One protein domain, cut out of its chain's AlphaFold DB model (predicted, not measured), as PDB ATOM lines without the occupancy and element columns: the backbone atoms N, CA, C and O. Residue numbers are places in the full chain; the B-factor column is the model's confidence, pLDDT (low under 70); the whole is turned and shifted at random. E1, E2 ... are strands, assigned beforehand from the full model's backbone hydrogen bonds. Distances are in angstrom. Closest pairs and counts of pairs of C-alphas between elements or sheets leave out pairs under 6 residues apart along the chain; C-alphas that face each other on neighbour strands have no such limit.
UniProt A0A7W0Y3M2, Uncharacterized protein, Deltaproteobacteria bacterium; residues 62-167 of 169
ATOM      1  N   PRO A  62     161.805 208.151 198.875       89.19
ATOM      2  CA  PRO A  62     163.175 207.968 198.411       89.19
ATOM      3  C   PRO A  62     163.732 209.274 197.835       89.19
ATOM      4  O   PRO A  62     163.046 209.994 197.099       89.19
ATOM      5  N   LEU A  63     164.976 209.584 198.192       90.75
ATOM      6  CA  LEU A  63     165.738 210.702 197.648       90.75
ATOM      7  C   LEU A  63     166.969 210.183 196.927       90.75
ATOM      8  O   LEU A  63     167.710 209.411 197.514       90.75
ATOM      9  N   THR A  64     167.256 210.698 195.735       91.38
ATOM     10  CA  THR A  64     168.585 210.565 195.131       91.38
ATOM     11  C   THR A  64     169.332 211.883 195.291       91.38
ATOM     12  O   THR A  64     168.915 212.901 194.732       91.38
ATOM     13  N   LEU A  65     170.421 211.872 196.054       89.62
ATOM     14  CA  LEU A  65     171.261 213.032 196.320       89.62
ATOM     15  C   LEU A  65     172.694 212.762 195.865       89.62
ATOM     16  O   LEU A  65     173.263 211.723 196.185       89.62
ATOM     17  N   HIS A  66     173.267 213.723 195.145       91.44
ATOM     18  CA  HIS A  66     174.641 213.671 194.659       91.44
ATOM     19  C   HIS A  66     175.373 214.946 195.070       91.44
ATOM     20  O   HIS A  66     174.888 216.044 194.786       91.44
ATOM     21  N   CYS A  67     176.490 214.796 195.774       89.81
ATOM     22  CA  CYS A  67     177.223 215.872 196.425       89.81
ATOM     23  C   CYS A  67     178.662 215.895 195.929       89.81
ATOM     24  O   CYS A  67     179.464 215.044 196.299       89.81
ATOM     25  N   GLU A  68     178.986 216.899 195.118       88.06
ATOM     26  CA  GLU A  68     180.295 217.042 194.471       88.06
ATOM     27  C   GLU A  68     181.027 218.294 194.976       88.06
ATOM     28  O   GLU A  68     180.430 219.168 195.605       88.06
ATOM     29  N   ASP A  69     182.325 218.402 194.687       80.44
ATOM     30  CA  ASP A  69     183.090 219.657 194.691       80.44
ATOM     31  C   ASP A  69     182.869 220.582 195.903       80.44
ATOM     32  O   ASP A  69     182.307 221.675 195.802       80.44
ATOM     33  N   THR A  70     183.353 220.175 197.082       86.25
ATOM     34  CA  THR A  70     183.276 220.944 198.351       86.25
ATOM     35  C   THR A  70     181.856 221.304 198.814       86.25
ATOM     36  O   THR A  70     181.681 222.128 199.717       86.25
ATOM     37  N   SER A  71     180.825 220.695 198.223       87.88
ATOM     38  CA  SER A  71     179.433 220.986 198.567       87.88
ATOM     39  C   SER A  71     179.070 220.484 199.959       87.88
ATOM     40  O   SER A  71     179.464 219.399 200.379       87.88
ATOM     41  N   GLN A  72     178.267 221.271 200.667       90.69
ATOM     42  CA  GLN A  72     177.654 220.893 201.932       90.69
ATOM     43  C   GLN A  72     176.235 220.399 201.676       90.69
ATOM     44  O   GLN A  72     175.328 221.180 201.396       90.69
ATOM     45  N   CYS A  73     176.031 219.101 201.777       91.25
ATOM     46  CA  CYS A  73     174.737 218.481 201.593       91.25
ATOM     47  C   CYS A  73     174.078 218.213 202.931       91.25
ATOM     48  O   CYS A  73     174.658 217.537 203.774       91.25
ATOM     49  N   LYS A  74     172.861 218.717 203.129       93.00
ATOM     50  CA  LYS A  74     172.113 218.500 204.362       93.00
ATOM     51  C   LYS A  74     170.670 218.111 204.114       93.00
ATOM     52  O   LYS A  74     170.015 218.662 203.236       93.00
ATOM     53  N   GLY A  75     170.139 217.213 204.934       91.81
ATOM     54  CA  GLY A  75     168.701 216.996 204.967       91.81
ATOM     55  C   GLY A  75     168.258 215.581 205.280       91.81
ATOM     56  O   GLY A  75     168.912 214.854 206.028       91.81
ATOM     57  N   ASN A  76     167.068 215.254 204.775       93.38
ATOM     58  CA  ASN A  76     166.315 214.082 205.178       93.38
ATOM     59  C   ASN A  76     165.767 213.334 203.954       93.38
ATOM     60  O   ASN A  76     165.065 213.929 203.128       93.38
ATOM     61  N   GLY A  77     166.031 212.035 203.884       92.62
ATOM     62  CA  GLY A  77     165.456 211.098 202.927       92.62
ATOM     63  C   GLY A  77     164.509 210.124 203.624       92.62
ATOM     64  O   GLY A  77     164.663 209.837 204.812       92.62
ATOM     65  N   GLY A  78     163.517 209.627 202.892       94.75
ATOM     66  CA  GLY A  78     162.729 208.472 203.311       94.75
ATOM     67  C   GLY A  78     163.455 207.159 203.020       94.75
ATOM     68  O   GLY A  78     164.661 207.142 202.753       94.75
ATOM     69  N   ASP A  79     162.705 206.067 203.057       95.19
ATOM     70  CA  ASP A  79     163.219 204.732 202.753       95.19
ATOM     71  C   ASP A  79     163.617 204.607 201.272       95.19
ATOM     72  O   ASP A  79     162.997 205.231 200.401       95.19
ATOM     73  N   GLY A  80     164.645 203.808 200.983       94.94
ATOM     74  CA  GLY A  80     165.157 203.601 199.626       94.94
ATOM     75  C   GLY A  80     165.874 204.819 199.044       94.94
ATOM     76  O   GLY A  80     165.826 205.043 197.835       94.94
ATOM     77  N   SER A  81     166.464 205.664 199.893       95.25
ATOM     78  CA  SER A  81     167.247 206.809 199.422       95.25
ATOM     79  C   SER A  81     168.614 206.365 198.890       95.25
ATOM     80  O   SER A  81     169.190 205.383 199.346       95.25
ATOM     81  N   GLU A  82     169.155 207.119 197.944       95.19
ATOM     82  CA  GLU A  82     170.483 206.939 197.369       95.19
ATOM     83  C   GLU A  82     171.284 208.225 197.575       95.19
ATOM     84  O   GLU A  82     170.890 209.297 197.112       95.19
ATOM     85  N   ILE A  83     172.399 208.142 198.295       94.06
ATOM     86  CA  ILE A  83     173.220 209.299 198.658       94.06
ATOM     87  C   ILE A  83     174.640 209.049 198.171       94.06
ATOM     88  O   ILE A  83     175.259 208.059 198.540       94.06
ATOM     89  N   THR A  84     175.166 209.945 197.348       94.56
ATOM     90  CA  THR A  84     176.538 209.861 196.844       94.56
ATOM     91  C   THR A  84     177.280 211.145 197.198       94.56
ATOM     92  O   THR A  84     176.774 212.241 196.951       94.56
ATOM     93  N   CYS A  85     178.438 210.997 197.836       93.62
ATOM     94  CA  CYS A  85     179.273 212.080 198.335       93.62
ATOM     95  C   CYS A  85     180.707 211.873 197.857       93.62
ATOM     96  O   CYS A  85     181.375 210.945 198.310       93.62
ATOM     97  N   ASP A  86     181.167 212.751 196.973       91.94
ATOM     98  CA  ASP A  86     182.474 212.644 196.325       91.94
ATOM     99  C   ASP A  86     183.380 213.842 196.654       91.94
ATOM    100  O   ASP A  86     182.945 214.854 197.231       91.94
ATOM    101  N   ALA A  87     184.653 213.747 196.262       90.12
ATOM    102  CA  ALA A  87     185.668 214.785 196.415       90.12
ATOM    103  C   ALA A  87     185.840 215.274 197.871       90.12
ATOM    104  O   ALA A  87     186.175 214.502 198.760       90.12
ATOM    105  N   MET A  88     185.668 216.575 198.125       90.19
ATOM    106  CA  MET A  88     185.762 217.211 199.454       90.19
ATOM    107  C   MET A  88     184.377 217.596 200.007       90.19
ATOM    108  O   MET A  88     184.233 218.584 200.732       90.19
ATOM    109  N   SER A  89     183.322 216.892 199.589       91.31
ATOM    110  CA  SER A  89     181.955 217.192 200.018       91.31
ATOM    111  C   SER A  89     181.728 216.870 201.501       91.31
ATOM    112  O   SER A  89     182.406 216.039 202.104       91.31
ATOM    113  N   ASN A  90     180.772 217.565 202.117       93.12
ATOM    114  CA  ASN A  90     180.351 217.326 203.494       93.12
ATOM    115  C   ASN A  90     178.865 216.973 203.510       93.12
ATOM    116  O   ASN A  90     178.021 217.833 203.258       93.12
ATOM    117  N   CYS A  91     178.555 215.715 203.795       94.06
ATOM    118  CA  CYS A  91     177.202 215.186 203.773       94.06
ATOM    119  C   CYS A  91     176.687 214.961 205.193       94.06
ATOM    120  O   CYS A  91     177.188 214.096 205.894       94.06
ATOM    121  N   ASP A  92     175.674 215.716 205.609       95.56
ATOM    122  CA  ASP A  92     174.950 215.581 206.880       95.56
ATOM    123  C   ASP A  92     173.503 215.168 206.582       95.56
ATOM    124  O   ASP A  92     172.624 216.011 206.379       95.56
ATOM    125  N   PHE A  93     173.259 213.862 206.480       93.75
ATOM    126  CA  PHE A  93     171.980 213.350 205.991       93.75
ATOM    127  C   PHE A  93     171.374 212.289 206.897       93.75
ATOM    128  O   PHE A  93     172.058 211.392 207.388       93.75
ATOM    129  N   LYS A  94     170.053 212.366 207.073       95.38
ATOM    130  CA  LYS A  94     169.264 211.330 207.735       95.38
ATOM    131  C   LYS A  94     168.365 210.636 206.725       95.38
ATOM    132  O   LYS A  94     167.534 211.297 206.116       95.38
ATOM    133  N   ALA A  95     168.495 209.331 206.568       95.69
ATOM    134  CA  ALA A  95     167.705 208.552 205.628       95.69
ATOM    135  C   ALA A  95     166.988 207.391 206.320       95.69
ATOM    136  O   ALA A  95     167.349 206.990 207.428       95.69
ATOM    137  N   GLY A  96     165.934 206.900 205.672       95.94
ATOM    138  CA  GLY A  96     165.139 205.778 206.153       95.94
ATOM    139  C   GLY A  96     165.827 204.427 205.956       95.94
ATOM    140  O   GLY A  96     167.044 204.344 205.767       95.94
ATOM    141  N   ALA A  97     165.032 203.366 206.021       96.12
ATOM    142  CA  ALA A  97     165.473 202.009 205.737       96.12
ATOM    143  C   ALA A  97     165.880 201.829 204.265       96.12
ATOM    144  O   ALA A  97     165.541 202.651 203.412       96.12
ATOM    145  N   ASP A  98     166.618 200.757 203.974       96.00
ATOM    146  CA  ASP A  98     167.037 200.371 202.620       96.00
ATOM    147  C   ASP A  98     167.797 201.487 201.874       96.00
ATOM    148  O   ASP A  98     167.735 201.600 200.649       96.00
ATOM    149  N   THR A  99     168.492 202.359 202.610       96.50
ATOM    150  CA  THR A  99     169.255 203.457 202.010       96.50
ATOM    151  C   THR A  99     170.598 202.948 201.505       96.50
ATOM    152  O   THR A  99     171.285 202.195 202.194       96.50
ATOM    153  N   ILE A 100     171.015 203.416 200.331       96.62
ATOM    154  CA  ILE A 100     172.346 203.166 199.776       96.62
ATOM    155  C   ILE A 100     173.147 204.462 199.845       96.62
ATOM    156  O   ILE A 100     172.753 205.473 199.265       96.62
ATOM    157  N   ALA A 101     174.280 204.443 200.543       96.31
ATOM    158  CA  ALA A 101     175.177 205.586 200.625       96.31
ATOM    159  C   ALA A 101     176.588 205.249 200.134       96.31
ATOM    160  O   ALA A 101     177.156 204.221 200.497       96.31
ATOM    161  N   THR A 102     177.169 206.132 199.327       96.25
ATOM    162  CA  THR A 102     178.539 206.002 198.822       96.25
ATOM    163  C   THR A 102     179.329 207.258 199.152       96.25
ATOM    164  O   THR A 102     178.881 208.366 198.864       96.25
ATOM    165  N   CYS A 103     180.493 207.067 199.762       96.38
ATOM    166  CA  CYS A 103     181.433 208.111 200.142       96.38
ATOM    167  C   CYS A 103     182.799 207.773 199.551       96.38
ATOM    168  O   CYS A 103     183.283 206.658 199.739       96.38
ATOM    169  N   SER A 104     183.401 208.708 198.829       94.94
ATOM    170  CA  SER A 104     184.644 208.503 198.075       94.94
ATOM    171  C   SER A 104     185.613 209.678 198.264       94.94
ATOM    172  O   SER A 104     185.274 210.693 198.887       94.94
ATOM    173  N   ASP A 105     186.835 209.527 197.750       93.31
ATOM    174  CA  ASP A 105     187.905 210.527 197.805       93.31
ATOM    175  C   ASP A 105     188.236 210.995 199.239       93.31
ATOM    176  O   ASP A 105     188.815 210.253 200.023       93.31
ATOM    177  N   THR A 106     187.884 212.237 199.582       93.94
ATOM    178  CA  THR A 106     188.151 212.911 200.866       93.94
ATOM    179  C   THR A 106     186.855 213.427 201.503       93.94
ATOM    180  O   THR A 106     186.860 214.381 202.289       93.94
ATOM    181  N   ALA A 107     185.714 212.848 201.118       94.62
ATOM    182  CA  ALA A 107     184.408 213.313 201.550       94.62
ATOM    183  C   ALA A 107     184.198 213.042 203.046       94.62
ATOM    184  O   ALA A 107     184.616 212.016 203.587       94.62
ATOM    185  N   VAL A 108     183.508 213.963 203.721       95.19
ATOM    186  CA  VAL A 108     183.112 213.819 205.125       95.19
ATOM    187  C   VAL A 108     181.639 213.443 205.176       95.19
ATOM    188  O   VAL A 108     180.760 214.285 204.983       95.19
ATOM    189  N   CYS A 109     181.363 212.179 205.473       96.38
ATOM    190  CA  CYS A 109     180.017 211.626 205.500       96.38
ATOM    191  C   CYS A 109     179.521 211.445 206.931       96.38
ATOM    192  O   CYS A 109     180.001 210.589 207.659       96.38
ATOM    193  N   LYS A 110     178.523 212.227 207.332       96.38
ATOM    194  CA  LYS A 110     177.765 212.097 208.580       96.38
ATOM    195  C   LYS A 110     176.360 211.613 208.251       96.38
ATOM    196  O   LYS A 110     175.479 212.404 207.920       96.38
ATOM    197  N   LEU A 111     176.164 210.303 208.317       95.94
ATOM    198  CA  LEU A 111     174.933 209.662 207.865       95.94
ATOM    199  C   LEU A 111     174.201 209.020 209.038       95.94
ATOM    200  O   LEU A 111     174.800 208.305 209.835       95.94
ATOM    201  N   ASN A 112     172.898 209.269 209.141       95.81
ATOM    202  CA  ASN A 112     172.003 208.566 210.053       95.81
ATOM    203  C   ASN A 112     171.032 207.731 209.225       95.81
ATOM    204  O   ASN A 112     170.183 208.290 208.537       95.81
ATOM    205  N   LEU A 113     171.199 206.416 209.250       95.75
ATOM    206  CA  LEU A 113     170.530 205.497 208.343       95.75
ATOM    207  C   LEU A 113     169.596 204.567 209.110       95.75
ATOM    208  O   LEU A 113     169.905 204.129 210.223       95.75
ATOM    209  N   GLY A 114     168.453 204.269 208.497       95.00
ATOM    210  CA  GLY A 114     167.509 203.284 209.003       95.00
ATOM    211  C   GLY A 114     167.966 201.847 208.752       95.00
ATOM    212  O   GLY A 114     169.101 201.585 208.345       95.00
ATOM    213  N   ALA A 115     167.047 200.914 208.987       94.62
ATOM    214  CA  ALA A 115     167.292 199.481 208.871       94.62
ATOM    215  C   ALA A 115     167.821 199.056 207.488       94.62
ATOM    216  O   ALA A 115     167.456 199.664 206.483       94.62
ATOM    217  N   HIS A 116     168.636 197.997 207.426       94.31
ATOM    218  CA  HIS A 116     169.078 197.365 206.165       94.31
ATOM    219  C   HIS A 116     169.822 198.290 205.188       94.31
ATOM    220  O   HIS A 116     169.923 198.013 203.993       94.31
ATOM    221  N   SER A 117     170.356 199.404 205.682       96.12
ATOM    222  CA  SER A 117     171.071 200.346 204.830       96.12
ATOM    223  C   SER A 117     172.464 199.827 204.483       96.12
ATOM    224  O   SER A 117     173.125 199.170 205.290       96.12
ATOM    225  N   THR A 118     172.927 200.151 203.280       95.69
ATOM    226  CA  THR A 118     174.254 199.779 202.786       95.69
ATOM    227  C   THR A 118     175.104 201.024 202.608       95.69
ATOM    228  O   THR A 118     174.689 201.967 201.934       95.69
ATOM    229  N   VAL A 119     176.309 201.029 203.178       96.38
ATOM    230  CA  VAL A 119     177.258 202.135 203.030       96.38
ATOM    231  C   VAL A 119     178.583 201.644 202.481       96.38
ATOM    232  O   VAL A 119     179.115 200.636 202.940       96.38
ATOM    233  N   SER A 120     179.127 202.370 201.510       96.25
ATOM    234  CA  SER A 120     180.451 202.117 200.947       96.25
ATOM    235  C   SER A 120     181.332 203.347 201.113       96.25
ATOM    236  O   SER A 120     181.063 204.380 200.506       96.25
ATOM    237  N   CYS A 121     182.376 203.219 201.923       96.25
ATOM    238  CA  CYS A 121     183.388 204.242 202.160       96.25
ATOM    239  C   CYS A 121     184.677 203.845 201.450       96.25
ATOM    240  O   CYS A 121     185.240 202.782 201.720       96.25
ATOM    241  N   GLN A 122     185.114 204.681 200.517       95.25
ATOM    242  CA  GLN A 122     186.258 204.443 199.645       95.25
ATOM    243  C   GLN A 122     187.359 205.477 199.911       95.25
ATOM    244  O   GLN A 122     187.124 206.492 200.569       95.25
ATOM    245  N   ASP A 123     188.562 205.187 199.419       93.44
ATOM    246  CA  ASP A 123     189.717 206.093 199.451       93.44
ATOM    247  C   ASP A 123     190.031 206.634 200.857       93.44
ATOM    248  O   ASP A 123     190.113 205.843 201.792       93.44
ATOM    249  N   GLU A 124     190.243 207.940 201.018       93.75
ATOM    250  CA  GLU A 124     190.578 208.629 202.275       93.75
ATOM    251  C   GLU A 124     189.338 209.300 202.905       93.75
ATOM    252  O   GLU A 124     189.439 210.293 203.631       93.75
ATOM    253  N   SER A 125     188.137 208.789 202.606       94.56
ATOM    254  CA  SER A 125     186.886 209.365 203.104       94.56
ATOM    255  C   SER A 125     186.731 209.191 204.620       94.56
ATOM    256  O   SER A 125     187.120 208.178 205.207       94.56
ATOM    257  N   ALA A 126     186.119 210.191 205.259       95.69
ATOM    258  CA  ALA A 126     185.814 210.188 206.685       95.69
ATOM    259  C   ALA A 126     184.327 209.875 206.896       95.69
ATOM    260  O   ALA A 126     183.459 210.749 206.795       95.69
ATOM    261  N   CYS A 127     184.029 208.617 207.205       96.44
ATOM    262  CA  CYS A 127     182.680 208.098 207.365       96.44
ATOM    263  C   CYS A 127     182.274 207.986 208.834       96.44
ATOM    264  O   CYS A 127     182.774 207.149 209.577       96.44
ATOM    265  N   ASN A 128     181.300 208.791 209.244       96.31
ATOM    266  CA  ASN A 128     180.625 208.723 210.531       96.31
ATOM    267  C   ASN A 128     179.177 208.268 210.315       96.31
ATOM    268  O   ASN A 128     178.309 209.051 209.917       96.31
ATOM    269  N   ILE A 129     178.936 206.979 210.529       95.81
ATOM    270  CA  ILE A 129     177.678 206.321 210.185       95.81
ATOM    271  C   ILE A 129     176.983 205.913 211.474       95.81
ATOM    272  O   ILE A 129     177.470 205.067 212.219       95.81
ATOM    273  N   LYS A 130     175.814 206.499 211.715       95.81
ATOM    274  CA  LYS A 130     174.866 206.035 212.721       95.81
ATOM    275  C   LYS A 130     173.838 205.151 212.046       95.81
ATOM    276  O   LYS A 130     173.073 205.629 211.213       95.81
ATOM    277  N   CYS A 131     173.802 203.893 212.429       95.00
ATOM    278  CA  CYS A 131     172.925 202.900 211.843       95.00
ATOM    279  C   CYS A 131     171.952 202.368 212.880       95.00
ATOM    280  O   CYS A 131     172.373 202.017 213.975       95.00
ATOM    281  N   ASP A 132     170.660 202.315 212.556       92.25
ATOM    282  CA  ASP A 132     169.641 201.890 213.519       92.25
ATOM    283  C   ASP A 132     169.696 200.373 213.779       92.25
ATOM    284  O   ASP A 132     169.922 199.947 214.912       92.25
ATOM    285  N   VAL A 133     169.578 199.553 212.727       90.06
ATOM    286  CA  VAL A 133     169.608 198.082 212.817       90.06
ATOM    287  C   VAL A 133     170.033 197.451 211.484       90.06
ATOM    288  O   VAL A 133     169.708 197.978 210.425       90.06
ATOM    289  N   ASP A 134     170.777 196.342 211.513       90.06
ATOM    290  CA  ASP A 134     171.105 195.520 210.331       90.06
ATOM    291  C   ASP A 134     171.727 196.277 209.139       90.06
ATOM    292  O   ASP A 134     171.524 195.921 207.979       90.06
ATOM    293  N   CYS A 135     172.493 197.336 209.398       92.94
ATOM    294  CA  CYS A 135     173.262 197.995 208.346       92.94
ATOM    295  C   CYS A 135     174.494 197.188 207.948       92.94
ATOM    296  O   CYS A 135     175.158 196.605 208.809       92.94
ATOM    297  N   ALA A 136     174.863 197.286 206.673       94.00
ATOM    298  CA  ALA A 136     176.122 196.790 206.139       94.00
ATOM    299  C   ALA A 136     177.015 197.963 205.724       94.00
ATOM    300  O   ALA A 136     176.655 198.757 204.855       94.00
ATOM    301  N   VAL A 137     178.193 198.074 206.332       95.44
ATOM    302  CA  VAL A 137     179.178 199.104 206.001       95.44
ATOM    303  C   VAL A 137     180.437 198.444 205.454       95.44
ATOM    304  O   VAL A 137     181.039 197.573 206.080       95.44
ATOM    305  N   THR A 138     180.849 198.884 204.273       95.62
ATOM    306  CA  THR A 138     182.101 198.493 203.629       95.62
ATOM    307  C   THR A 138     183.071 199.650 203.715       95.62
ATOM    308  O   THR A 138     182.761 200.743 203.247       95.62
ATOM    309  N   CYS A 139     184.244 199.404 204.283       94.81
ATOM    310  CA  CYS A 139     185.278 200.417 204.434       94.81
ATOM    311  C   CYS A 139     186.540 199.980 203.710       94.81
ATOM    312  O   CYS A 139     187.069 198.900 203.971       94.81
ATOM    313  N   ALA A 140     187.017 200.821 202.797       93.94
ATOM    314  CA  ALA A 140     188.334 200.663 202.207       93.94
ATOM    315  C   ALA A 140     189.419 200.777 203.287       93.94
ATOM    316  O   ALA A 140     189.242 201.448 204.301       93.94
ATOM    317  N   ALA A 141     190.569 200.144 203.052       88.62
ATOM    318  CA  ALA A 141     191.669 200.109 204.019       88.62
ATOM    319  C   ALA A 141     192.230 201.499 204.377       88.62
ATOM    320  O   ALA A 141     192.837 201.664 205.431       88.62
ATOM    321  N   THR A 142     192.050 202.480 203.493       91.69
ATOM    322  CA  THR A 142     192.494 203.870 203.656       91.69
ATOM    323  C   THR A 142     191.419 204.787 204.246       91.69
ATOM    324  O   THR A 142     191.743 205.913 204.611       91.69
ATOM    325  N   ALA A 143     190.169 204.325 204.355       92.88
ATOM    326  CA  ALA A 143     189.045 205.146 204.792       92.88
ATOM    327  C   ALA A 143     188.916 205.135 206.321       92.88
ATOM    328  O   ALA A 143     189.082 204.102 206.976       92.88
ATOM    329  N   GLU A 144     188.555 206.278 206.900       94.00
ATOM    330  CA  GLU A 144     188.287 206.394 208.330       94.00
ATOM    331  C   GLU A 144     186.809 206.110 208.603       94.00
ATOM    332  O   GLU A 144     185.943 206.967 208.423       94.00
ATOM    333  N   CYS A 145     186.507 204.896 209.059       93.69
ATOM    334  CA  CYS A 145     185.143 204.484 209.365       93.69
ATOM    335  C   CYS A 145     184.852 204.442 210.865       93.69
ATOM    336  O   CYS A 145     185.356 203.594 211.599       93.69
ATOM    337  N   ALA A 146     183.947 205.312 211.299       94.94
ATOM    338  CA  ALA A 146     183.318 205.300 212.608       94.94
ATOM    339  C   ALA A 146     181.845 204.899 212.451       94.94
ATOM    340  O   ALA A 146     181.011 205.710 212.049       94.94
ATOM    341  N   VAL A 147     181.526 203.644 212.768       94.50
ATOM    342  CA  VAL A 147     180.157 203.112 212.703       94.50
ATOM    343  C   VAL A 147     179.615 202.935 214.119       94.50
ATOM    344  O   VAL A 147     180.229 202.241 214.931       94.50
ATOM    345  N   THR A 148     178.464 203.543 214.409       95.12
ATOM    346  CA  THR A 148     177.704 203.301 215.639       95.12
ATOM    347  C   THR A 148     176.354 202.669 215.328       95.12
ATOM    348  O   THR A 148     175.686 203.021 214.357       95.12
ATOM    349  N   CYS A 149     175.964 201.716 216.166       93.50
ATOM    350  CA  CYS A 149     174.826 200.836 215.965       93.50
ATOM    351  C   CYS A 149     173.757 201.046 217.041       93.50
ATOM    352  O   CYS A 149     174.031 200.982 218.243       93.50
ATOM    353  N   GLY A 150     172.520 201.247 216.596       89.06
ATOM    354  CA  GLY A 150     171.330 201.427 217.412       89.06
ATOM    355  C   GLY A 150     171.299 202.713 218.235       89.06
ATOM    356  O   GLY A 150     172.218 203.533 218.246       89.06
ATOM    357  N   ALA A 151     170.216 202.859 218.997       78.00
ATOM    358  CA  ALA A 151     170.007 203.987 219.906       78.00
ATOM    359  C   ALA A 151     170.994 204.026 221.090       78.00
ATOM    360  O   ALA A 151     171.060 205.029 221.797       78.00
ATOM    361  N   VAL A 152     171.732 202.936 221.324       82.50
ATOM    362  CA  VAL A 152     172.713 202.804 222.412       82.50
ATOM    363  C   VAL A 152     174.143 203.138 221.979       82.50
ATOM    364  O   VAL A 152     175.054 202.981 222.786       82.50
ATOM    365  N   ASP A 153     174.343 203.577 220.729       86.56
ATOM    366  CA  ASP A 153     175.662 203.858 220.148       86.56
ATOM    367  C   ASP A 153     176.649 202.682 220.363       86.56
ATOM    368  O   ASP A 153     177.814 202.872 220.719       86.56
ATOM    369  N   ALA A 154     176.177 201.443 220.166       89.75
ATOM    370  CA  ALA A 154     177.022 200.255 220.249       89.75
ATOM    371  C   ALA A 154     178.052 200.247 219.109       89.75
ATOM    372  O   ALA A 154     177.788 200.746 218.015       89.75
ATOM    373  N   ALA A 155     179.226 199.667 219.347       90.44
ATOM    374  CA  ALA A 155     180.222 199.490 218.296       90.44
ATOM    375  C   ALA A 155     179.751 198.446 217.268       90.44
ATOM    376  O   ALA A 155     179.126 197.451 217.641       90.44
ATOM    377  N   ALA A 156     180.070 198.663 215.991       92.88
ATOM    378  CA  ALA A 156     179.798 197.690 214.939       92.88
ATOM    379  C   ALA A 156     180.658 196.424 215.092       92.88
ATOM    380  O   ALA A 156     181.812 196.485 215.523       92.88
ATOM    381  N   THR A 157     180.100 195.281 214.699       94.06
ATOM    382  CA  THR A 157     180.812 193.999 214.647       94.06
ATOM    383  C   THR A 157     181.491 193.867 213.288       94.06
ATOM    384  O   THR A 157     180.852 194.070 212.259       94.06
ATOM    385  N   VAL A 158     182.776 193.513 213.259       93.19
ATOM    386  CA  VAL A 158     183.489 193.217 212.006       93.19
ATOM    387  C   VAL A 158     183.264 191.750 211.641       93.19
ATOM    388  O   VAL A 158     183.591 190.862 212.430       93.19
ATOM    389  N   CYS A 159     182.711 191.491 210.460       91.69
ATOM    390  CA  CYS A 159     182.479 190.142 209.948       91.69
ATOM    391  C   CYS A 159     183.741 189.539 209.315       91.69
ATOM    392  O   CYS A 159     184.705 190.243 209.018       91.69
ATOM    393  N   GLY A 160     183.729 188.220 209.075       90.75
ATOM    394  CA  GLY A 160     184.864 187.488 208.492       90.75
ATOM    395  C   GLY A 160     185.314 188.003 207.119       90.75
ATOM    396  O   GLY A 160     186.493 187.902 206.791       90.75
ATOM    397  N   ASP A 161     184.400 188.616 206.365       87.56
ATOM    398  CA  ASP A 161     184.663 189.232 205.059       87.56
ATOM    399  C   ASP A 161     185.221 190.670 205.156       87.56
ATOM    400  O   ASP A 161     185.496 191.302 204.140       87.56
ATOM    401  N   GLY A 162     185.386 191.211 206.369       87.19
ATOM    402  CA  GLY A 162     185.916 192.557 206.620       87.19
ATOM    403  C   GLY A 162     184.877 193.684 206.610       87.19
ATOM    404  O   GLY A 162     185.221 194.829 206.897       87.19
ATOM    405  N   HIS A 163     183.607 193.384 206.331       89.81
ATOM    406  CA  HIS A 163     182.506 194.346 206.445       89.81
ATOM    407  C   HIS A 163     182.117 194.583 207.910       89.81
ATOM    408  O   HIS A 163     182.194 193.671 208.734       89.81
ATOM    409  N   LEU A 164     181.667 195.797 208.235       92.69
ATOM    410  CA  LEU A 164     181.131 196.136 209.551       92.69
ATOM    411  C   LEU A 164     179.605 196.056 209.522       92.69
ATOM    412  O   LEU A 164     178.969 196.685 208.675       92.69
ATOM    413  N   VAL A 165     179.017 195.322 210.465       92.75
ATOM    414  CA  VAL A 165     177.562 195.185 210.588       92.75
ATOM    415  C   VAL A 165     177.067 195.576 211.970       92.75
ATOM    416  O   VAL A 165     177.721 195.357 212.994       92.75
ATOM    417  N   CYS A 166     175.864 196.140 211.996       91.00
ATOM    418  CA  CYS A 166     175.143 196.425 213.226       91.00
ATOM    419  C   CYS A 166     174.248 195.246 213.603       91.00
ATOM    420  O   CYS A 166     173.053 195.266 213.326       91.00
ATOM    421  N   GLY A 167     174.838 194.223 214.224       86.44
ATOM    422  CA  GLY A 167     174.120 193.019 214.630       86.44
ATOM    423  C   GLY A 167     174.997 191.774 214.588       86.44
ATOM    424  O   GLY A 167     176.178 191.811 214.945       86.44
TER     425      GLY A 167
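Overview. This is residues 62 to 167 of the 169 residues of an uncharacterized protein of Deltaproteobacteria bacterium (UniProt A0A7W0Y3M2). The chain is wound as a flattened solenoid of five stacked turns, each turn giving one strand to each of two parallel sheets that lie face to face as a well-formed sandwich. The last stretch, residues 150 to 167, has no named element and folds over the end of the coil at E9 and E10, tied on by short pairings. The printed part has 106 residues, no named helix and ten strands, E1 to E10 in order along the chain, with orders E1 E3 E5 E7 E9 and E2 E4 E6 E8 E10. The class is all strand, with 48 of the 106 residues in named elements. It is compact, with a radius of gyration of the C-alphas of 12.2 A and spans of 34 by 30 by 20 A.

Arrangement. One sheet holds E1, residues 64 to 67, E3, residues 82 to 85, E5, residues 100 to 103, E7, residues 118 to 121, and E9, residues 136 to 139. The other holds E2, residues 72 to 76, E4, residues 90 to 94, E6, residues 108 to 113, E8, residues 126 to 131, and E10, residues 144 to 149. The facing parts of this sandwich, two sheets face to face, are 9.1 A apart centre to centre, with planes 16 degrees apart. E1 and E3 are parallel at 2 degrees, with N 65 and O 82 at 2.8 A, within hydrogen-bond range. E2 and E4 are parallel at 2 degrees, with N 73 and O 90 at 2.8 A. The closest C-alphas of E1 and E2 are those of Cys 67 and Cys 73, 6.3 A apart. E2 and E3 are only just apart, at 8.5 A. E8 and E10 are parallel at 10 degrees, with N 127 and O 144 at 2.8 A. E7 and E9 are parallel at 8 degrees, with N 119 and O 136 at 2.8 A. Residues 164 to 165 pair antiparallel with residues 136 to 137 of E9, and residues 154 to 155 with residues 148 to 149 of E10.

Along the chain. E1 begins at C-alpha 64, (168.585, 210.565, 195.131). E6, E8 and E10 are the longest strands by residues, 15.4, 15.7 and 16.4 A from first to last C-alpha. E10 ends at C-alpha 149, (174.826, 200.836, 215.965).

Size, cuts and confidence. The two C-alphas farthest apart, those of Ser 71 and Gly 160, are 35.4 A apart. The printed part has no cut, and the nine links between named strands are tight. The mean pLDDT of the printed part is 92.9, and no printed residue is under 70.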